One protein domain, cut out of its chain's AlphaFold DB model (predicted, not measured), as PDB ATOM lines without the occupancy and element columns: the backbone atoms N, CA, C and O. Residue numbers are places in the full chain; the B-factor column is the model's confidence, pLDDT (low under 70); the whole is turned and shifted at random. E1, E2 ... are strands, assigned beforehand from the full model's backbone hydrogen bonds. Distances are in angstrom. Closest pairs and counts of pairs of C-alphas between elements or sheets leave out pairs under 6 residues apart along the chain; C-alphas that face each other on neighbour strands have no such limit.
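What this domain is: This is residues 38 to 121 of the 168 residues of an uncharacterized protein of Streptomyces sp. TLI_235 (UniProt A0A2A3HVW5). Two twisted sheets of five strands each lie face to face as a sandwich, with E1 to E5 in one layer and E6 to E10 in the other, and the strands of the one layer run at 13 degrees to those of the other. The chain completes the first sheet strand after strand, then changes to the second at the link E5 to E6. The printed part has 84 residues, with no named helix and ten named strands, E1 to E10 in order along the chain. The sheet orders are E1 E2 E3 E4 E5 and E6 E7 E8 E9 E10, both antiparallel throughout, and the class is all strand. The whole is compact and rounded, with a radius of gyration of the C-alphas of 11.2 A and spans of 29 by 29 by 27 A.

How they stand to each other: Start at E1, residues 38 to 40, an edge strand; its antiparallel neighbour is E2, residues 46 to 48, at 168 degrees, with N 38 and O 47 within hydrogen-bond range at 2.8 A. E3, residues 53 to 58, follows at 151 degrees to E2; look for N 46 and O 54, 2.8 A apart. Next comes E4, residues 61 to 66, at 148 degrees to E3, with N 55 and O 63 at 2.9 A. E5, residues 69 to 71, is the other edge strand, at 143 degrees to E4, with N 71 and O 64 at 2.7 A. These strands form a meander, each the antiparallel neighbour of the one before, and each such pair is a hairpin. The second meander begins with the edge strand E6, residues 79 to 81, and E7, residues 87 to 92, at 154 degrees, with N 88 and O 80 at 2.9 A. E8, residues 95 to 100, stands at 164 degrees to E7, with N 89 and O 97 at 2.8 A. E9, residues 103 to 109, stands at 155 degrees to E8, with N 98 and O 105 at 2.8 A. The edge strand E10, residues 115 to 120, stands at 152 degrees to E9, with N 116 and O 108 at 2.8 A. Between the sheets, the closest C-alphas of E3 and E9 are those of Cys 56 and Cys 109, 5.8 A apart.

Where its parts are: Find C-alpha 38 at (144.736, 201.165, 144.079), where E1 begins. E3 is 15.2 A long from first to last C-alpha and E4 16.7 A. E7 measures 15.3 A, E8 16.3 A, E9 19.8 A and E10 15.6 A, ending at C-alpha 120, (146.401, 186.468, 146.120).

The domain as a whole: The two C-alphas farthest apart are those of Glu 42 and Gly 77, 30.4 A. The printed part has no cut and no long link. Confidence is under 70 at residues 42 to 43, 112 to 115 and 117 to 121.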
ATOM      1  N   LYS A  38     144.129 199.906 144.521       84.19
ATOM      2  CA  LYS A  38     144.736 201.165 144.079       84.19
ATOM      3  C   LYS A  38     145.582 201.802 145.181       84.19
ATOM      4  O   LYS A  38     146.606 202.417 144.893       84.19
ATOM      5  N   GLY A  39     145.174 201.650 146.438       82.44
ATOM      6  CA  GLY A  39     145.886 202.228 147.570       82.44
ATOM      7  C   GLY A  39     145.127 202.117 148.886       82.44
ATOM      8  O   GLY A  39     144.135 201.398 149.002       82.44
ATOM      9  N   ARG A  40     145.625 202.844 149.886       82.00
ATOM     10  CA  ARG A  40     144.984 203.021 151.190       82.00
ATOM     11  C   ARG A  40     144.581 204.476 151.369       82.00
ATOM     12  O   ARG A  40     145.349 205.369 151.018       82.00
ATOM     13  N   THR A  41     143.403 204.693 151.935       79.50
ATOM     14  CA  THR A  41     142.937 206.022 152.333       79.50
ATOM     15  C   THR A  41     143.582 206.435 153.659       79.50
ATOM     16  O   THR A  41     144.104 205.600 154.405       79.50
ATOM     17  N   GLU A  42     143.503 207.723 153.995       69.19
ATOM     18  CA  GLU A  42     143.972 208.250 155.287       69.19
ATOM     19  C   GLU A  42     143.212 207.653 156.485       69.19
ATOM     20  O   GLU A  42     143.768 207.532 157.572       69.19
ATOM     21  N   GLY A  43     141.968 207.204 156.274       68.50
ATOM     22  CA  GLY A  43     141.156 206.500 157.274       68.50
ATOM     23  C   GLY A  43     141.490 205.014 157.421       68.50
ATOM     24  O   GLY A  43     140.817 204.304 158.162       68.50
ATOM     25  N   GLY A  44     142.499 204.519 156.698       75.12
ATOM     26  CA  GLY A  44     142.929 203.125 156.741       75.12
ATOM     27  C   GLY A  44     142.091 202.168 155.892       75.12
ATOM     28  O   GLY A  44     142.416 200.986 155.859       75.12
ATOM     29  N   SER A  45     141.071 202.647 155.174       84.75
ATOM     30  CA  SER A  45     140.331 201.850 154.190       84.75
ATOM     31  C   SER A  45     141.160 201.552 152.939       84.75
ATOM     32  O   SER A  45     142.150 202.219 152.641       84.75
ATOM     33  N   LEU A  46     140.761 200.519 152.203       86.56
ATOM     34  CA  LEU A  46     141.401 200.077 150.970       86.56
ATOM     35  C   LEU A  46     140.579 200.550 149.781       86.56
ATOM     36  O   LEU A  46     139.405 200.214 149.677       86.56
ATOM     37  N   GLU A  47     141.203 201.289 148.875       88.81
ATOM     38  CA  GLU A  47     140.578 201.684 147.615       88.81
ATOM     39  C   GLU A  47     140.904 200.635 146.546       88.81
ATOM     40  O   GLU A  47     142.070 200.270 146.350       88.81
ATOM     41  N   LEU A  48     139.879 200.137 145.860       89.50
ATOM     42  CA  LEU A  48     139.995 199.203 144.748       89.50
ATOM     43  C   LEU A  48     140.244 199.951 143.431       89.50
ATOM     44  O   LEU A  48     139.950 201.136 143.287       89.50
ATOM     45  N   VAL A  49     140.789 199.256 142.431       87.75
ATOM     46  CA  VAL A  49     141.143 199.851 141.124       87.75
ATOM     47  C   VAL A  49     139.951 200.415 140.344       87.75
ATOM     48  O   VAL A  49     140.141 201.256 139.470       87.75
ATOM     49  N   ASN A  50     138.733 199.980 140.659       86.69
ATOM     50  CA  ASN A  50     137.491 200.476 140.067       86.69
ATOM     51  C   ASN A  50     136.794 201.566 140.903       86.69
ATOM     52  O   ASN A  50     135.715 202.008 140.520       86.69
ATOM     53  N   GLY A  51     137.410 202.021 142.000       87.56
ATOM     54  CA  GLY A  51     136.897 203.101 142.850       87.56
ATOM     55  C   GLY A  51     136.023 202.648 144.022       87.56
ATOM     56  O   GLY A  51     135.671 203.482 144.851       87.56
ATOM     57  N   ASP A  52     135.713 201.355 144.130       91.94
ATOM     58  CA  ASP A  52     135.069 200.801 145.324       91.94
ATOM     59  C   ASP A  52     136.024 200.858 146.525       91.94
ATOM     60  O   ASP A  52     137.247 200.806 146.376       91.94
ATOM     61  N   VAL A  53     135.478 200.920 147.736       90.19
ATOM     62  CA  VAL A  53     136.258 201.030 148.972       90.19
ATOM     63  C   VAL A  53     135.901 199.895 149.923       90.19
ATOM     64  O   VAL A  53     134.735 199.659 150.213       90.19
ATOM     65  N   VAL A  54     136.905 199.211 150.467       90.00
ATOM     66  CA  VAL A  54     136.728 198.227 151.543       90.00
ATOM     67  C   VAL A  54     137.207 198.836 152.856       90.00
ATOM     68  O   VAL A  54     138.353 199.276 152.973       90.00
ATOM     69  N   ALA A  55     136.335 198.865 153.854       90.12
ATOM     70  CA  ALA A  55     136.589 199.474 155.155       90.12
ATOM     71  C   ALA A  55     136.189 198.531 156.293       90.12
ATOM     72  O   ALA A  55     135.447 197.573 156.085       90.12
ATOM     73  N   CYS A  56     136.655 198.830 157.503       87.56
ATOM     74  CA  CYS A  56     136.121 198.221 158.714       87.56
ATOM     75  C   CYS A  56     135.196 199.230 159.397       87.56
ATOM     76  O   CYS A  56     135.631 200.340 159.697       87.56
ATOM     77  N   ALA A  57     133.939 198.859 159.641       83.19
ATOM     78  CA  ALA A  57     132.994 199.693 160.401       83.19
ATOM     79  C   ALA A  57     133.026 199.410 161.912       83.19
ATOM     80  O   ALA A  57     132.364 200.088 162.695       83.19
ATOM     81  N   GLY A  58     133.812 198.419 162.324       77.31
ATOM     82  CA  GLY A  58     133.900 197.931 163.688       77.31
ATOM     83  C   GLY A  58     134.926 196.809 163.791       77.31
ATOM     84  O   GLY A  58     135.567 196.427 162.807       77.31
ATOM     85  N   VAL A  59     135.107 196.284 165.003       75.75
ATOM     86  CA  VAL A  59     136.000 195.144 165.231       75.75
ATOM     87  C   VAL A  59     135.386 193.914 164.573       75.75
ATOM     88  O   VAL A  59     134.290 193.505 164.943       75.75
ATOM     89  N   GLY A  60     136.093 193.333 163.601       75.94
ATOM     90  CA  GLY A  60     135.611 192.156 162.879       75.94
ATOM     91  C   GLY A  60     134.437 192.422 161.935       75.94
ATOM     92  O   GLY A  60     133.783 191.471 161.523       75.94
ATOM     93  N   GLU A  61     134.156 193.684 161.593       84.56
ATOM     94  CA  GLU A  61     133.046 194.037 160.708       84.56
ATOM     95  C   GLU A  61     133.551 194.724 159.440       84.56
ATOM     96  O   GLU A  61     133.968 195.886 159.460       84.56
ATOM     97  N   VAL A  62     133.497 193.990 158.328       88.69
ATOM     98  CA  VAL A  62     133.881 194.490 157.005       88.69
ATOM     99  C   VAL A  62     132.704 195.210 156.344       88.69
ATOM    100  O   VAL A  62     131.559 194.761 156.413       88.69
ATOM    101  N   ARG A  63     133.002 196.301 155.641       91.25
ATOM    102  CA  ARG A  63     132.089 197.031 154.762       91.25
ATOM    103  C   ARG A  63     132.696 197.214 153.388       91.25
ATOM    104  O   ARG A  63     133.896 197.457 153.261       91.25
ATOM    105  N   VAL A  64     131.848 197.137 152.371       91.50
ATOM    106  CA  VAL A  64     132.214 197.478 150.995       91.50
ATOM    107  C   VAL A  64     131.360 198.659 150.574       91.50
ATOM    108  O   VAL A  64     130.142 198.574 150.621       91.50
ATOM    109  N   VAL A  65     131.983 199.765 150.198       92.75
ATOM    110  CA  VAL A  65     131.314 200.993 149.773       92.75
ATOM    111  C   VAL A  65     131.528 201.158 148.276       92.75
ATOM    112  O   VAL A  65     132.667 201.154 147.812       92.75
ATOM    113  N   ASP A  66     130.439 201.297 147.532       93.06
ATOM    114  CA  ASP A  66     130.448 201.633 146.109       93.06
ATOM    115  C   ASP A  66     129.698 202.955 145.861       93.06
ATOM    116  O   ASP A  66     129.328 203.677 146.791       93.06
ATOM    117  N   ALA A  67     129.478 203.298 144.592       88.81
ATOM    118  CA  ALA A  67     128.758 204.513 144.213       88.81
ATOM    119  C   ALA A  67     127.275 204.528 144.650       88.81
ATOM    120  O   ALA A  67     126.652 205.591 144.658       88.81
ATOM    121  N   GLN A  68     126.692 203.372 144.978       89.44
ATOM    122  CA  GLN A  68     125.304 203.210 145.415       89.44
ATOM    123  C   GLN A  68     125.180 203.279 146.932       89.44
ATOM    124  O   GLN A  68     124.097 203.574 147.438       89.44
ATOM    125  N   GLY A  69     126.275 203.030 147.647       90.06
ATOM    126  CA  GLY A  69     126.357 203.182 149.086       90.06
ATOM    127  C   GLY A  69     127.149 202.062 149.743       90.06
ATOM    128  O   GLY A  69     128.021 201.433 149.150       90.06
ATOM    129  N   GLU A  70     126.856 201.851 151.018       93.12
ATOM    130  CA  GLU A  70     127.529 200.867 151.853       93.12
ATOM    131  C   GLU A  70     126.816 199.514 151.801       93.12
ATOM    132  O   GLU A  70     125.601 199.416 151.983       93.12
ATOM    133  N   HIS A  71     127.598 198.460 151.603       90.12
ATOM    134  CA  HIS A  71     127.159 197.076 151.559       90.12
ATOM    135  C   HIS A  71     127.741 196.313 152.736       90.12
ATOM    136  O   HIS A  71     128.955 196.304 152.979       90.12
ATOM    137  N   VAL A  72     126.851 195.625 153.444       91.75
ATOM    138  CA  VAL A  72     127.209 194.675 154.491       91.75
ATOM    139  C   VAL A  72     127.364 193.299 153.851       91.75
ATOM    140  O   VAL A  72     126.391 192.794 153.282       91.75
ATOM    141  N   PRO A  73     128.551 192.673 153.922       89.62
ATOM    142  CA  PRO A  73     128.725 191.306 153.457       89.62
ATOM    143  C   PRO A  73     127.739 190.363 154.160       89.62
ATOM    144  O   PRO A  73     127.531 190.449 155.369       89.62
ATOM    145  N   GLY A  74     127.112 189.473 153.387       87.44
ATOM    146  CA  GLY A  74     126.142 188.505 153.905       87.44
ATOM    147  C   GLY A  74     126.799 187.385 154.715       87.44
ATOM    148  O   GLY A  74     127.967 187.459 155.081       87.44
ATOM    149  N   ALA A  75     126.069 186.296 154.968       89.88
ATOM    150  CA  ALA A  75     126.621 185.127 155.660       89.88
ATOM    151  C   ALA A  75     127.846 184.527 154.923       89.88
ATOM    152  O   ALA A  75     127.962 184.670 153.701       89.88
ATOM    153  N   PRO A  76     128.749 183.813 155.621       92.38
ATOM    154  CA  PRO A  76     129.863 183.116 154.980       92.38
ATOM    155  C   PRO A  76     129.409 182.230 153.810       92.38
ATOM    156  O   PRO A  76     128.411 181.517 153.905       92.38
ATOM    157  N   GLY A  77     130.139 182.287 152.697       91.44
ATOM    158  CA  GLY A  77     129.809 181.592 151.449       91.44
ATOM    159  C   GLY A  77     128.852 182.351 150.525       91.44
ATOM    160  O   GLY A  77     128.662 181.926 149.387       91.44
ATOM    161  N   THR A  78     128.278 183.474 150.966       94.44
ATOM    162  CA  THR A  78     127.489 184.351 150.091       94.44
ATOM    163  C   THR A  78     128.386 185.287 149.291       94.44
ATOM    164  O   THR A  78     129.486 185.645 149.718       94.44
ATOM    165  N   SER A  79     127.913 185.686 148.115       94.38
ATOM    166  CA  SER A  79     128.594 186.664 147.281       94.38
ATOM    167  C   SER A  79     127.623 187.681 146.711       94.38
ATOM    168  O   SER A  79     126.435 187.409 146.526       94.38
ATOM    169  N   PHE A  80     128.145 188.865 146.429       94.25
ATOM    170  CA  PHE A  80     127.448 189.904 145.688       94.25
ATOM    171  C   PHE A  80     128.421 190.580 144.725       94.25
ATOM    172  O   PHE A  80     129.631 190.343 144.756       94.25
ATOM    173  N   THR A  81     127.889 191.367 143.798       94.50
ATOM    174  CA  THR A  81     128.696 192.137 142.849       94.50
ATOM    175  C   THR A  81     128.293 193.596 142.952       94.50
ATOM    176  O   THR A  81     127.104 193.899 142.859       94.50
ATOM    177  N   THR A  82     129.266 194.475 143.178       93.25
ATOM    178  CA  THR A  82     129.044 195.926 143.183       93.25
ATOM    179  C   THR A  82     128.729 196.406 141.773       93.25
ATOM    180  O   THR A  82     128.994 195.718 140.779       93.25
ATOM    181  N   SER A  83     128.194 197.615 141.648       90.69
ATOM    182  CA  SER A  83     127.906 198.176 140.324       90.69
ATOM    183  C   SER A  83     129.152 198.403 139.464       90.69
ATOM    184  O   SER A  83     129.077 198.312 138.239       90.69
ATOM    185  N   ALA A  84     130.301 198.643 140.101       88.31
ATOM    186  CA  ALA A  84     131.595 198.795 139.454       88.31
ATOM    187  C   ALA A  84     132.221 197.443 139.050       88.31
ATOM    188  O   ALA A  84     133.332 197.402 138.519       88.31
ATOM    189  N   GLY A  85     131.526 196.328 139.300       87.19
ATOM    190  CA  GLY A  85     131.940 194.989 138.890       87.19
ATOM    191  C   GLY A  85     132.887 194.279 139.860       87.19
ATOM    192  O   GLY A  85     133.455 193.250 139.484       87.19
ATOM    193  N   THR A  86     133.056 194.775 141.092       91.62
ATOM    194  CA  THR A  86     133.773 194.036 142.142       91.62
ATOM    195  C   THR A  86     132.932 192.854 142.571       91.62
ATOM    196  O   THR A  86     131.812 193.027 143.046       91.62
ATOM    197  N   LYS A  87     133.475 191.642 142.461       93.56
ATOM    198  CA  LYS A  87     132.859 190.465 143.081       93.56
ATOM    199  C   LYS A  87     133.351 190.361 144.512       93.56
ATOM    200  O   LYS A  87     134.555 190.278 144.736       93.56
ATOM    201  N   VAL A  88     132.426 190.345 145.459       93.44
ATOM    202  CA  VAL A  88     132.720 190.202 146.884       93.44
ATOM    203  C   VAL A  88     132.197 188.848 147.332       93.44
ATOM    204  O   VAL A  88     131.016 188.557 147.164       93.44
ATOM    205  N   LEU A  89     133.071 188.014 147.887       94.19
ATOM    206  CA  LEU A  89     132.729 186.735 148.501       94.19
ATOM    207  C   LEU A  89     132.995 186.828 150.001       94.19
ATOM    208  O   LEU A  89     134.142 186.998 150.419       94.19
ATOM    209  N   THR A  90     131.964 186.656 150.822       93.81
ATOM    210  CA  THR A  90     132.152 186.592 152.270       93.81
ATOM    211  C   THR A  90     132.794 185.256 152.638       93.81
ATOM    212  O   THR A  90     132.190 184.199 152.448       93.81
ATOM    213  N   LYS A  91     134.014 185.277 153.182       91.62
ATOM    214  CA  LYS A  91     134.684 184.071 153.707       91.62
ATOM    215  C   LYS A  91     134.308 183.822 155.163       91.62
ATOM    216  O   LYS A  91     134.057 182.685 155.546       91.62
ATOM    217  N   SER A  92     134.240 184.893 155.942       89.12
ATOM    218  CA  SER A  92     133.824 184.932 157.343       89.12
ATOM    219  C   SER A  92     133.252 186.318 157.655       89.12
ATOM    220  O   SER A  92     133.317 187.212 156.814       89.12
ATOM    221  N   ALA A  93     132.681 186.515 158.845       84.56
ATOM    222  CA  ALA A  93     132.108 187.810 159.238       84.56
ATOM    223  C   ALA A  93     133.127 188.970 159.162       84.56
ATOM    224  O   ALA A  93     132.772 190.097 158.829       84.56
ATOM    225  N   ASP A  94     134.398 188.658 159.408       87.88
ATOM    226  CA  ASP A  94     135.528 189.580 159.450       87.88
ATOM    227  C   ASP A  94     136.412 189.534 158.197       87.88
ATOM    228  O   ASP A  94     137.345 190.328 158.097       87.88
ATOM    229  N   THR A  95     136.153 188.629 157.243       89.00
ATOM    230  CA  THR A  95     136.980 188.466 156.038       89.00
ATOM    231  C   THR A  95     136.145 188.361 154.770       89.00
ATOM    232  O   THR A  95     135.295 187.478 154.620       89.00
ATOM    233  N   VAL A  96     136.481 189.193 153.788       91.69
ATOM    234  CA  VAL A  96     135.929 189.136 152.431       91.69
ATOM    235  C   VAL A  96     137.035 188.882 151.416       91.69
ATOM    236  O   VAL A  96     138.143 189.395 151.543       91.69
ATOM    237  N   GLU A  97     136.739 188.102 150.384       92.00
ATOM    238  CA  GLU A  97     137.560 188.043 149.179       92.00
ATOM    239  C   GLU A  97     136.958 188.989 148.137       92.00
ATOM    240  O   GLU A  97     135.789 188.850 147.774       92.00
ATOM    241  N   VAL A  98     137.751 189.951 147.671       90.81
ATOM    242  CA  VAL A  98     137.373 190.880 146.605       90.81
ATOM    243  C   VAL A  98     138.085 190.504 145.317       90.81
ATOM    244  O   VAL A  98     139.301 190.316 145.305       90.81
ATOM    245  N   THR A  99     137.330 190.413 144.226       89.69
ATOM    246  CA  THR A  99     137.860 190.166 142.886       89.69
ATOM    247  C   THR A  99     137.488 191.314 141.962       89.69
ATOM    248  O   THR A  99     136.304 191.566 141.727       89.69
ATOM    249  N   VAL A 100     138.494 191.965 141.381       88.00
ATOM    250  CA  VAL A 100     138.319 193.054 140.409       88.00
ATOM    251  C   VAL A 100     139.147 192.748 139.173       88.00
ATOM    252  O   VAL A 100     140.337 192.459 139.270       88.00
ATOM    253  N   GLY A 101     138.511 192.752 138.000       82.44
ATOM    254  CA  GLY A 101     139.205 192.545 136.724       82.44
ATOM    255  C   GLY A 101     139.947 191.208 136.592       82.44
ATOM    256  O   GLY A 101     140.778 191.080 135.708       82.44
ATOM    257  N   GLY A 102     139.669 190.218 137.451       80.50
ATOM    258  CA  GLY A 102     140.374 188.931 137.487       80.50
ATOM    259  C   GLY A 102     141.495 188.833 138.527       80.50
ATOM    260  O   GLY A 102     142.051 187.752 138.688       80.50
ATOM    261  N   ALA A 103     141.800 189.903 139.265       81.81
ATOM    262  CA  ALA A 103     142.700 189.871 140.416       81.81
ATOM    263  C   ALA A 103     141.903 189.708 141.718       81.81
ATOM    264  O   ALA A 103     140.943 190.448 141.930       81.81
ATOM    265  N   SER A 104     142.304 188.769 142.582       84.19
ATOM    266  CA  SER A 104     141.655 188.504 143.873       84.19
ATOM    267  C   SER A 104     142.518 188.937 145.057       84.19
ATOM    268  O   SER A 104     143.749 188.895 145.016       84.19
ATOM    269  N   ALA A 105     141.878 189.318 146.155       85.75
ATOM    270  CA  ALA A 105     142.548 189.532 147.429       85.75
ATOM    271  C   ALA A 105     141.608 189.283 148.604       85.75
ATOM    272  O   ALA A 105     140.434 189.642 148.547       85.75
ATOM    273  N   ALA A 106     142.137 188.710 149.683       88.00
ATOM    274  CA  ALA A 106     141.420 188.594 150.942       88.00
ATOM    275  C   ALA A 106     141.693 189.830 151.809       88.00
ATOM    276  O   ALA A 106     142.844 190.228 152.019       88.00
ATOM    277  N   VAL A 107     140.619 190.435 152.303       87.25
ATOM    278  CA  VAL A 107     140.629 191.572 153.218       87.25
ATOM    279  C   VAL A 107     140.017 191.119 154.532       87.25
ATOM    280  O   VAL A 107     138.861 190.702 154.552       87.25
ATOM    281  N   THR A 108     140.783 191.231 155.611       87.94
ATOM    282  CA  THR A 108     140.367 190.855 156.962       87.94
ATOM    283  C   THR A 108     140.382 192.075 157.873       87.94
ATOM    284  O   THR A 108     141.413 192.738 158.029       87.94
ATOM    285  N   CYS A 109     139.248 192.359 158.507       83.94
ATOM    286  CA  CYS A 109     139.134 193.352 159.566       83.94
ATOM    287  C   CYS A 109     139.520 192.716 160.899       83.94
ATOM    288  O   CYS A 109     138.741 191.989 161.507       83.94
ATOM    289  N   GLY A 110     140.747 192.984 161.340       77.31
ATOM    290  CA  GLY A 110     141.243 192.503 162.624       77.31
ATOM    291  C   GLY A 110     140.648 193.256 163.826       77.31
ATOM    292  O   GLY A 110     139.789 194.130 163.673       77.31
ATOM    293  N   PRO A 111     141.149 192.974 165.040       72.19
ATOM    294  CA  PRO A 111     140.724 193.656 166.263       72.19
ATOM    295  C   PRO A 111     141.061 195.153 166.296       72.19
ATOM    296  O   PRO A 111     140.543 195.872 167.142       72.19
ATOM    297  N   GLU A 112     141.905 195.638 165.382       64.81
ATOM    298  CA  GLU A 112     142.417 197.012 165.399       64.81
ATOM    299  C   GLU A 112     141.629 198.003 164.526       64.81
ATOM    300  O   GLU A 112     142.140 199.074 164.236       64.81
ATOM    301  N   LEU A 113     140.399 197.689 164.088       66.06
ATOM    302  CA  LEU A 113     139.572 198.552 163.211       66.06
ATOM    303  C   LEU A 113     140.209 198.911 161.853       66.06
ATOM    304  O   LEU A 113     139.621 199.653 161.069       66.06
ATOM    305  N   PHE A 114     141.382 198.363 161.541       69.44
ATOM    306  CA  PHE A 114     142.077 198.586 160.283       69.44
ATOM    307  C   PHE A 114     142.019 197.331 159.407       69.44
ATOM    308  O   PHE A 114     142.366 196.237 159.869       69.44
ATOM    309  N   PRO A 115     141.630 197.461 158.128       69.00
ATOM    310  CA  PRO A 115     141.584 196.330 157.219       69.00
ATOM    311  C   PRO A 115     143.003 195.885 156.879       69.00
ATOM    312  O   PRO A 115     143.801 196.632 156.308       69.00
ATOM    313  N   THR A 116     143.325 194.645 157.215       70.88
ATOM    314  CA  THR A 116     144.558 193.977 156.794       70.88
ATOM    315  C   THR A 116     144.307 193.201 155.506       70.88
ATOM    316  O   THR A 116     143.215 192.683 155.285       70.88
ATOM    317  N   THR A 117     145.302 193.143 154.623       63.91
ATOM    318  CA  THR A 117     145.160 192.500 153.309       63.91
ATOM    319  C   THR A 117     146.149 191.371 153.126       63.91
ATOM    320  O   THR A 117     147.344 191.551 153.356       63.91
ATOM    321  N   THR A 118     145.670 190.257 152.581       59.06
ATOM    322  CA  THR A 118     146.509 189.255 151.921       59.06
ATOM    323  C   THR A 118     146.061 189.147 150.463       59.06
ATOM    324  O   THR A 118     145.014 188.589 150.136       59.06
ATOM    325  N   ALA A 119     146.823 189.771 149.563       56.38
ATOM    326  CA  ALA A 119     146.536 189.724 148.135       56.38
ATOM    327  C   ALA A 119     146.991 188.381 147.551       56.38
ATOM    328  O   ALA A 119     148.150 187.994 147.707       56.38
ATOM    329  N   PHE A 120     146.090 187.690 146.855       53.25
ATOM    330  CA  PHE A 120     146.401 186.468 146.120       53.25
ATOM    331  C   PHE A 120     146.202 186.741 144.638       53.25
ATOM    332  O   PHE A 120     145.100 186.609 144.110       53.25
ATOM    333  N   VAL A 121     147.278 187.112 143.944       51.84
ATOM    334  CA  VAL A 121     147.199 187.279 142.493       51.84
ATOM    335  C   VAL A 121     147.088 185.889 141.861       51.84
ATOM    336  O   VAL A 121     147.989 185.066 142.063       51.84
TER     337      VAL A 121